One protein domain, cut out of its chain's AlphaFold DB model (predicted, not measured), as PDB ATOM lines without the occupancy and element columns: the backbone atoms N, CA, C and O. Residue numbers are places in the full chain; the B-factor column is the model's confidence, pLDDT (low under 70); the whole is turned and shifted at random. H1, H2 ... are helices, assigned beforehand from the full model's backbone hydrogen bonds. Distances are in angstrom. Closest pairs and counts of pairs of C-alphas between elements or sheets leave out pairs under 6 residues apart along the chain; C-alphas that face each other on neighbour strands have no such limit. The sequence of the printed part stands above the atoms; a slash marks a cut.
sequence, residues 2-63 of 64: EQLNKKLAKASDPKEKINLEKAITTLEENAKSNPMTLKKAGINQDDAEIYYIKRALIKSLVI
ATOM      1  N   GLU A   2       6.640  15.450 -21.127       74.69
ATOM      2  CA  GLU A   2       7.189  16.358 -22.151       74.69
ATOM      3  C   GLU A   2       8.732  16.383 -22.233       74.69
ATOM      4  O   GLU A   2       9.295  16.336 -23.325       74.69
ATOM      5  N   GLN A   3       9.439  16.381 -21.095       76.12
ATOM      6  CA  GLN A   3      10.911  16.376 -21.077       76.12
ATOM      7  C   GLN A   3      11.529  15.074 -21.619       76.12
ATOM      8  O   GLN A   3      12.561  15.121 -22.287       76.12
ATOM      9  N   LEU A   4      10.898  13.921 -21.365       77.00
ATOM     10  CA  LEU A   4      11.366  12.623 -21.868       77.00
ATOM     11  C   LEU A   4      11.160  12.516 -23.380       77.00
ATOM     12  O   LEU A   4      12.072  12.091 -24.082       77.00
ATOM     13  N   ASN A   5      10.024  12.998 -23.894       77.50
ATOM     14  CA  ASN A   5       9.774  13.062 -25.337       77.50
ATOM     15  C   ASN A   5      10.769  13.999 -26.046       77.50
ATOM     16  O   ASN A   5      11.276  13.663 -27.112       77.50
ATOM     17  N   LYS A   6      11.113  15.144 -25.435       83.12
ATOM     18  CA  LYS A   6      12.143  16.058 -25.968       83.12
ATOM     19  C   LYS A   6      13.539  15.432 -25.974       83.12
ATOM     20  O   LYS A   6      14.294  15.684 -26.909       83.12
ATOM     21  N   LYS A   7      13.889  14.628 -24.963       82.25
ATOM     22  CA  LYS A   7      15.148  13.861 -24.950       82.25
ATOM     23  C   LYS A   7      15.151  12.773 -26.018       82.25
ATOM     24  O   LYS A   7      16.119  12.684 -26.757       82.25
ATOM     25  N   LEU A   8      14.055  12.027 -26.162       84.31
ATOM     26  CA  LEU A   8      13.923  10.998 -27.196       84.31
ATOM     27  C   LEU A   8      14.082  11.580 -28.608       84.31
ATOM     28  O   LEU A   8      14.782  11.003 -29.431       84.31
ATOM     29  N   ALA A   9      13.492  12.748 -28.872       84.38
ATOM     30  CA  ALA A   9      13.606  13.431 -30.161       84.38
ATOM     31  C   ALA A   9      15.031  13.921 -30.483       84.38
ATOM     32  O   ALA A   9      15.349  14.154 -31.645       84.38
ATOM     33  N   LYS A  10      15.879  14.096 -29.462       88.62
ATOM     34  CA  LYS A  10      17.274  14.541 -29.599       88.62
ATOM     35  C   LYS A  10      18.284  13.398 -29.477       88.62
ATOM     36  O   LYS A  10      19.463  13.623 -29.728       88.62
ATOM     37  N   ALA A  11      17.842  12.205 -29.079       88.12
ATOM     38  CA  ALA A  11      18.699  11.040 -28.928       88.12
ATOM     39  C   ALA A  11      19.130  10.530 -30.309       88.12
ATOM     40  O   ALA A  11      18.314  10.067 -31.106       88.12
ATOM     41  N   SER A  12      20.429  10.629 -30.577       86.31
ATOM     42  CA  SER A  12      21.070  10.117 -31.789       86.31
ATOM     43  C   SER A  12      21.623   8.703 -31.609       86.31
ATOM     44  O   SER A  12      21.774   7.984 -32.593       86.31
ATOM     45  N   ASP A  13      21.900   8.289 -30.370       93.44
ATOM     46  CA  ASP A  13      22.360   6.935 -30.069       93.44
ATOM     47  C   ASP A  13      21.180   5.936 -30.072       93.44
ATOM     48  O   ASP A  13      20.201   6.131 -29.340       93.44
ATOM     49  N   PRO A  14      21.245   4.843 -30.857       87.25
ATOM     50  CA  PRO A  14      20.156   3.869 -30.945       87.25
ATOM     51  C   PRO A  14      19.826   3.187 -29.611       87.25
ATOM     52  O   PRO A  14      18.664   2.883 -29.342       87.25
ATOM     53  N   LYS A  15      20.826   2.951 -28.755       89.50
ATOM     54  CA  LYS A  15      20.639   2.279 -27.464       89.50
ATOM     55  C   LYS A  15      19.995   3.223 -26.453       89.50
ATOM     56  O   LYS A  15      19.090   2.812 -25.727       89.50
ATOM     57  N   GLU A  16      20.401   4.489 -26.440       89.38
ATOM     58  CA  GLU A  16      19.746   5.545 -25.665       89.38
ATOM     59  C   GLU A  16      18.284   5.724 -26.094       89.38
ATOM     60  O   GLU A  16      17.393   5.772 -25.242       89.38
ATOM     61  N   LYS A  17      18.018   5.722 -27.404       87.25
ATOM     62  CA  LYS A  17      16.667   5.837 -27.960       87.25
ATOM     63  C   LYS A  17      15.748   4.704 -27.487       87.25
ATOM     64  O   LYS A  17      14.672   4.976 -26.959       87.25
ATOM     65  N   ILE A  18      16.210   3.453 -27.562       88.75
ATOM     66  CA  ILE A  18      15.467   2.273 -27.079       88.75
ATOM     67  C   ILE A  18      15.185   2.363 -25.573       88.75
ATOM     68  O   ILE A  18      14.089   2.033 -25.114       88.75
ATOM     69  N   ASN A  19      16.158   2.816 -24.782       88.12
ATOM     70  CA  ASN A  19      15.983   2.957 -23.336       88.12
ATOM     71  C   ASN A  19      14.949   4.039 -22.990       88.12
ATOM     72  O   ASN A  19      14.117   3.835 -22.104       88.12
ATOM     73  N   LEU A  20      14.963   5.164 -23.710       87.38
ATOM     74  CA  LEU A  20      13.989   6.241 -23.548       87.38
ATOM     75  C   LEU A  20      12.580   5.808 -23.981       87.38
ATOM     76  O   LEU A  20      11.615   6.103 -23.276       87.38
ATOM     77  N   GLU A  21      12.449   5.060 -25.078       87.69
ATOM     78  CA  GLU A  21      11.168   4.497 -25.532       87.69
ATOM     79  C   GLU A  21      10.565   3.532 -24.506       87.69
ATOM     80  O   GLU A  21       9.370   3.620 -24.202       87.69
ATOM     81  N   LYS A  22      11.389   2.658 -23.912       87.31
ATOM     82  CA  LYS A  22      10.959   1.762 -22.828       87.31
ATOM     83  C   LYS A  22      10.502   2.545 -21.601       87.31
ATOM     84  O   LYS A  22       9.412   2.293 -21.098       87.31
ATOM     85  N   ALA A  23      11.285   3.531 -21.162       83.19
ATOM     86  CA  ALA A  23      10.941   4.359 -20.008       83.19
ATOM     87  C   ALA A  23       9.615   5.115 -20.208       83.19
ATOM     88  O   ALA A  23       8.785   5.163 -19.300       83.19
ATOM     89  N   ILE A  24       9.383   5.669 -21.403       83.94
ATOM     90  CA  ILE A  24       8.118   6.333 -21.747       83.94
ATOM     91  C   ILE A  24       6.963   5.326 -21.735       83.94
ATOM     92  O   ILE A  24       5.931   5.606 -21.135       83.94
ATOM     93  N   THR A  25       7.137   4.151 -22.340       83.50
ATOM     94  CA  THR A  25       6.086   3.120 -22.413       83.50
ATOM     95  C   THR A  25       5.678   2.628 -21.024       83.50
ATOM     96  O   THR A  25       4.493   2.618 -20.707       83.50
ATOM     97  N   THR A  26       6.640   2.327 -20.148       81.94
ATOM     98  CA  THR A  26       6.358   1.911 -18.765       81.94
ATOM     99  C   THR A  26       5.628   2.996 -17.973       81.94
ATOM    100  O   THR A  26       4.703   2.702 -17.219       81.94
ATOM    101  N   LEU A  27       5.999   4.269 -18.147       78.81
ATOM    102  CA  LEU A  27       5.293   5.379 -17.499       78.81
ATOM    103  C   LEU A  27       3.853   5.517 -18.003       78.81
ATOM    104  O   LEU A  27       2.961   5.855 -17.229       78.81
ATOM    105  N   GLU A  28       3.610   5.239 -19.280       76.69
ATOM    106  CA  GLU A  28       2.272   5.282 -19.864       76.69
ATOM    107  C   GLU A  28       1.395   4.123 -19.431       76.69
ATOM    108  O   GLU A  28       0.213   4.342 -19.179       76.69
ATOM    109  N   GLU A  29       1.951   2.921 -19.332       78.12
ATOM    110  CA  GLU A  29       1.251   1.751 -18.804       78.12
ATOM    111  C   GLU A  29       0.900   1.953 -17.328       78.12
ATOM    112  O   GLU A  29      -0.248   1.743 -16.943       78.12
ATOM    113  N   ASN A  30       1.831   2.483 -16.528       71.12
ATOM    114  CA  ASN A  30       1.589   2.801 -15.119       71.12
ATOM    115  C   ASN A  30       0.543   3.911 -14.927       71.12
ATOM    116  O   ASN A  30      -0.236   3.874 -13.976       71.12
ATOM    117  N   ALA A  31       0.508   4.906 -15.818       67.75
ATOM    118  CA  ALA A  31      -0.511   5.954 -15.786       67.75
ATOM    119  C   ALA A  31      -1.889   5.453 -16.261       67.75
ATOM    120  O   ALA A  31      -2.905   5.917 -15.749       67.75
ATOM    121  N   LYS A  32      -1.943   4.465 -17.168       67.00
ATOM    122  CA  LYS A  32      -3.193   3.778 -17.544       67.00
ATOM    123  C   LYS A  32      -3.707   2.857 -16.437       67.00
ATOM    124  O   LYS A  32      -4.914   2.781 -16.235       67.00
ATOM    125  N   SER A  33      -2.816   2.153 -15.735       60.62
ATOM    126  CA  SER A  33      -3.205   1.173 -14.713       60.62
ATOM    127  C   SER A  33      -3.534   1.804 -13.358       60.62
ATOM    128  O   SER A  33      -4.126   1.140 -12.510       60.62
ATOM    129  N   ASN A  34      -3.150   3.063 -13.125       58.28
ATOM    130  CA  ASN A  34      -3.395   3.751 -11.863       58.28
ATOM    131  C   ASN A  34      -3.862   5.202 -12.087       58.28
ATOM    132  O   ASN A  34      -3.054   6.125 -12.049       58.28
ATOM    133  N   PRO A  35      -5.174   5.450 -12.240       54.34
ATOM    134  CA  PRO A  35      -5.722   6.800 -12.421       54.34
ATOM    135  C   PRO A  35      -5.384   7.765 -11.268       54.34
ATOM    136  O   PRO A  35      -5.432   8.987 -11.419       54.34
ATOM    137  N   MET A  36      -5.011   7.231 -10.099       53.28
ATOM    138  CA  MET A  36      -4.675   8.010  -8.911       53.28
ATOM    139  C   MET A  36      -3.316   8.720  -9.022       53.28
ATOM    140  O   MET A  36      -3.116   9.743  -8.362       53.28
ATOM    141  N   THR A  37      -2.395   8.243  -9.874       53.56
ATOM    142  CA  THR A  37      -1.114   8.928 -10.139       53.56
ATOM    143  C   THR A  37      -1.293  10.159 -11.026       53.56
ATOM    144  O   THR A  37      -0.625  11.163 -10.790       53.56
ATOM    145  N   LEU A  38      -2.245  10.135 -11.965       51.16
ATOM    146  CA  LEU A  38      -2.622  11.297 -12.784       51.16
ATOM    147  C   LEU A  38      -3.203  12.419 -11.915       51.16
ATOM    148  O   LEU A  38      -2.749  13.561 -11.989       51.16
ATOM    149  N   LYS A  39      -4.107  12.063 -10.993       50.34
ATOM    150  CA  LYS A  39      -4.720  13.004 -10.043       50.34
ATOM    151  C   LYS A  39      -3.688  13.641  -9.100       50.34
ATOM    152  O   LYS A  39      -3.757  14.836  -8.829       50.34
ATOM    153  N   LYS A  40      -2.691  12.870  -8.641       53.31
ATOM    154  CA  LYS A  40      -1.570  13.368  -7.815       53.31
ATOM    155  C   LYS A  40      -0.594  14.260  -8.588       53.31
ATOM    156  O   LYS A  40       0.043  15.113  -7.981       53.31
ATOM    157  N   ALA A  41      -0.479  14.065  -9.900       54.62
ATOM    158  CA  ALA A  41       0.338  14.880 -10.794       54.62
ATOM    159  C   ALA A  41      -0.394  16.134 -11.321       54.62
ATOM    160  O   ALA A  41       0.174  16.862 -12.131       54.62
ATOM    161  N   GLY A  42      -1.636  16.386 -10.879       52.47
ATOM    162  CA  GLY A  42      -2.440  17.533 -11.314       52.47
ATOM    163  C   GLY A  42      -3.016  17.397 -12.727       52.47
ATOM    164  O   GLY A  42      -3.401  18.398 -13.322       52.47
ATOM    165  N   ILE A  43      -3.062  16.181 -13.274       56.09
ATOM    166  CA  ILE A  43      -3.621  15.894 -14.597       56.09
ATOM    167  C   ILE A  43      -5.076  15.464 -14.392       56.09
ATOM    168  O   ILE A  43      -5.334  14.422 -13.780       56.09
ATOM    169  N   ASN A  44      -6.029  16.265 -14.879       60.34
ATOM    170  CA  ASN A  44      -7.437  15.871 -14.900       60.34
ATOM    171  C   ASN A  44      -7.601  14.617 -15.768       60.34
ATOM    172  O   ASN A  44      -6.961  14.483 -16.811       60.34
ATOM    173  N   GLN A  45      -8.435  13.673 -15.324       55.19
ATOM    174  CA  GLN A  45      -8.627  12.395 -16.025       55.19
ATOM    175  C   GLN A  45      -9.098  12.599 -17.474       55.19
ATOM    176  O   GLN A  45      -8.642  11.871 -18.354       55.19
ATOM    177  N   ASP A  46      -9.885  13.647 -17.723       59.88
ATOM    178  CA  ASP A  46     -10.347  14.038 -19.059       59.88
ATOM    179  C   ASP A  46      -9.177  14.444 -19.979       59.88
ATOM    180  O   ASP A  46      -9.118  14.049 -21.144       59.88
ATOM    181  N   ASP A  47      -8.174  15.156 -19.448       60.19
ATOM    182  CA  ASP A  47      -6.975  15.543 -20.205       60.19
ATOM    183  C   ASP A  47      -6.069  14.341 -20.501       60.19
ATOM    184  O   ASP A  47      -5.431  14.272 -21.558       60.19
ATOM    185  N   ALA A  48      -6.017  13.368 -19.586       60.47
ATOM    186  CA  ALA A  48      -5.259  12.136 -19.781       60.47
ATOM    187  C   ALA A  48      -5.891  11.254 -20.866       60.47
ATOM    188  O   ALA A  48      -5.178  10.734 -21.728       60.47
ATOM    189  N   GLU A  49      -7.216  11.119 -20.868       64.31
ATOM    190  CA  GLU A  49      -7.952  10.379 -21.894       64.31
ATOM    191  C   GLU A  49      -7.761  11.018 -23.280       64.31
ATOM    192  O   GLU A  49      -7.372  10.337 -24.235       64.31
ATOM    193  N   ILE A  50      -7.869  12.351 -23.368       65.06
ATOM    194  CA  ILE A  50      -7.574  13.110 -24.592       65.06
ATOM    195  C   ILE A  50      -6.112  12.924 -25.035       65.06
ATOM    196  O   ILE A  50      -5.847  12.763 -26.230       65.06
ATOM    197  N   TYR A  51      -5.148  12.918 -24.108       68.25
ATOM    198  CA  TYR A  51      -3.733  12.683 -24.419       68.25
ATOM    199  C   TYR A  51      -3.504  11.296 -25.038       68.25
ATOM    200  O   TYR A  51      -2.816  11.180 -26.059       68.25
ATOM    201  N   TYR A  52      -4.100  10.245 -24.468       67.75
ATOM    202  CA  TYR A  52      -3.956   8.886 -24.990       67.75
ATOM    203  C   TYR A  52      -4.612   8.714 -26.363       67.75
ATOM    204  O   TYR A  52      -4.001   8.094 -27.237       67.75
ATOM    205  N   ILE A  53      -5.790   9.308 -26.585       66.62
ATOM    206  CA  ILE A  53      -6.475   9.289 -27.885       66.62
ATOM    207  C   ILE A  53      -5.630  10.005 -28.948       66.62
ATOM    208  O   ILE A  53      -5.341   9.431 -30.000       66.62
ATOM    209  N   LYS A  54      -5.147  11.225 -28.663       65.94
ATOM    210  CA  LYS A  54      -4.292  11.984 -29.594       65.94
ATOM    211  C   LYS A  54      -3.014  11.225 -29.946       65.94
ATOM    212  O   LYS A  54      -2.599  11.214 -31.102       65.94
ATOM    213  N   ARG A  55      -2.393  10.557 -28.971       69.12
ATOM    214  CA  ARG A  55      -1.162   9.794 -29.206       69.12
ATOM    215  C   ARG A  55      -1.395   8.505 -29.996       69.12
ATOM    216  O   ARG A  55      -0.542   8.152 -30.809       69.12
ATOM    217  N   ALA A  56      -2.521   7.821 -29.793       68.81
ATOM    218  CA  ALA A  56      -2.907   6.669 -30.607       68.81
ATOM    219  C   ALA A  56      -3.133   7.068 -32.075       68.81
ATOM    220  O   ALA A  56      -2.601   6.410 -32.967       68.81
ATOM    221  N   LEU A  57      -3.817   8.194 -32.307       58.44
ATOM    222  CA  LEU A  57      -4.035   8.752 -33.647       58.44
ATOM    223  C   LEU A  57      -2.717   9.125 -34.344       58.44
ATOM    224  O   LEU A  57      -2.522   8.802 -35.511       58.44
ATOM    225  N   ILE A  58      -1.770   9.748 -33.635       66.12
ATOM    226  CA  ILE A  58      -0.447  10.065 -34.204       66.12
ATOM    227  C   ILE A  58       0.310   8.782 -34.578       66.12
ATOM    228  O   ILE A  58       0.901   8.715 -35.651       66.12
ATOM    229  N   LYS A  59       0.272   7.740 -33.735       62.09
ATOM    230  CA  LYS A  59       0.911   6.453 -34.057       62.09
ATOM    231  C   LYS A  59       0.281   5.769 -35.273       62.09
ATOM    232  O   LYS A  59       1.024   5.178 -36.048       62.09
ATOM    233  N   SER A  60      -1.037   5.856 -35.464       58.72
ATOM    234  CA  SER A  60      -1.689   5.287 -36.652       58.72
ATOM    235  C   SER A  60      -1.408   6.085 -37.928       58.72
ATOM    236  O   SER A  60      -1.422   5.512 -39.008       58.72
ATOM    237  N   LEU A  61      -1.126   7.387 -37.815       59.31
ATOM    238  CA  LEU A  61      -0.762   8.256 -38.943       59.31
ATOM    239  C   LEU A  61       0.688   8.069 -39.423       59.31
ATOM    240  O   LEU A  61       0.973   8.288 -40.596       59.31
ATOM    241  N   VAL A  62       1.603   7.674 -38.534       53.66
ATOM    242  CA  VAL A  62       3.051   7.566 -38.820       53.66
ATOM    243  C   VAL A  62       3.439   6.228 -39.480       53.66
ATOM    244  O   VAL A  62       4.588   6.046 -39.865       53.66
ATOM    245  N   ILE A  63       2.494   5.304 -39.679       47.31
ATOM    246  CA  ILE A  63       2.717   4.099 -40.490       47.31
ATOM    247  C   ILE A  63       2.428   4.448 -41.962       47.31
ATOM    248  O   ILE A  63       1.266   4.469 -42.362       47.31
TER     249      ILE A  63
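What this domain is: This is residues 2 to 63 of the 64 residues of an uncharacterized protein of Rickettsia parkeri str. Grand Bay (UniProt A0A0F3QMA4). The long helix H2 has the shorter H1 folded back beside its first part as a helical hairpin, while beyond its other end the small crosswise helix H3 leads into a second long helix, H4. H2 and H4 make a loose V with H3 at the closed end, and residues 53 to 63 stick out as a free arm. The 62 printed residues include four named helices, H1, H2, H3 and H4 along the chain, and no named strand; the class is all helix. The whole is only just loose, close to compact, with a radius of gyration of the C-alphas of 13.0 A and spans of 34 by 25 by 17 A.

Where its parts are: H2, residues 14 to 33, measures 28.6 A from first to last C-alpha, from (20.156, 3.869, -30.945) to (-3.205, 1.173, -14.713). H1 is residues 2 to 10, 12.7 A, beginning at C-alpha 2 at (7.189, 16.358, -22.151). H3 is residues 35 to 40, 9.0 A. H4, residues 45 to 61, measures 24.6 A and ends at C-alpha 61 at (-0.762, 8.256, -38.943).

How they stand to each other: H2 touches H1 with residues 17 to 24 alone; the closest C-alphas are those of Leu 8 and Lys 17, 5.9 A apart. This hairpin has a shallow tilt of 23 degrees, opposite ways. H2 and H3 are close but not clearly touching, about perpendicular at 80 degrees, with the closest C-alphas, Ala 31 and Thr 37, 6.4 A apart. H3 and H4 touch only at the corner, through residues 45 to 48 of H4; the closest C-alphas, Leu 38 and Gln 45, are 6.9 A apart, at a steep tilt of 64 degrees, opposite ways. H2 and H4 are near each other, with 5 pairs of C-alphas within 10 A. H1 is apart from H3 and H4. In H1, H2, H3 and H4 every O i to N i+4 pair is within hydrogen-bond range.

The domain as a whole: The C-alphas farthest apart, Asp 13 and Asp 46, are 35.2 A apart. The printed part has no cut, and its three links are tight. Mean pLDDT of the printed part is 70.9, and residues 31 to 63 are under 70.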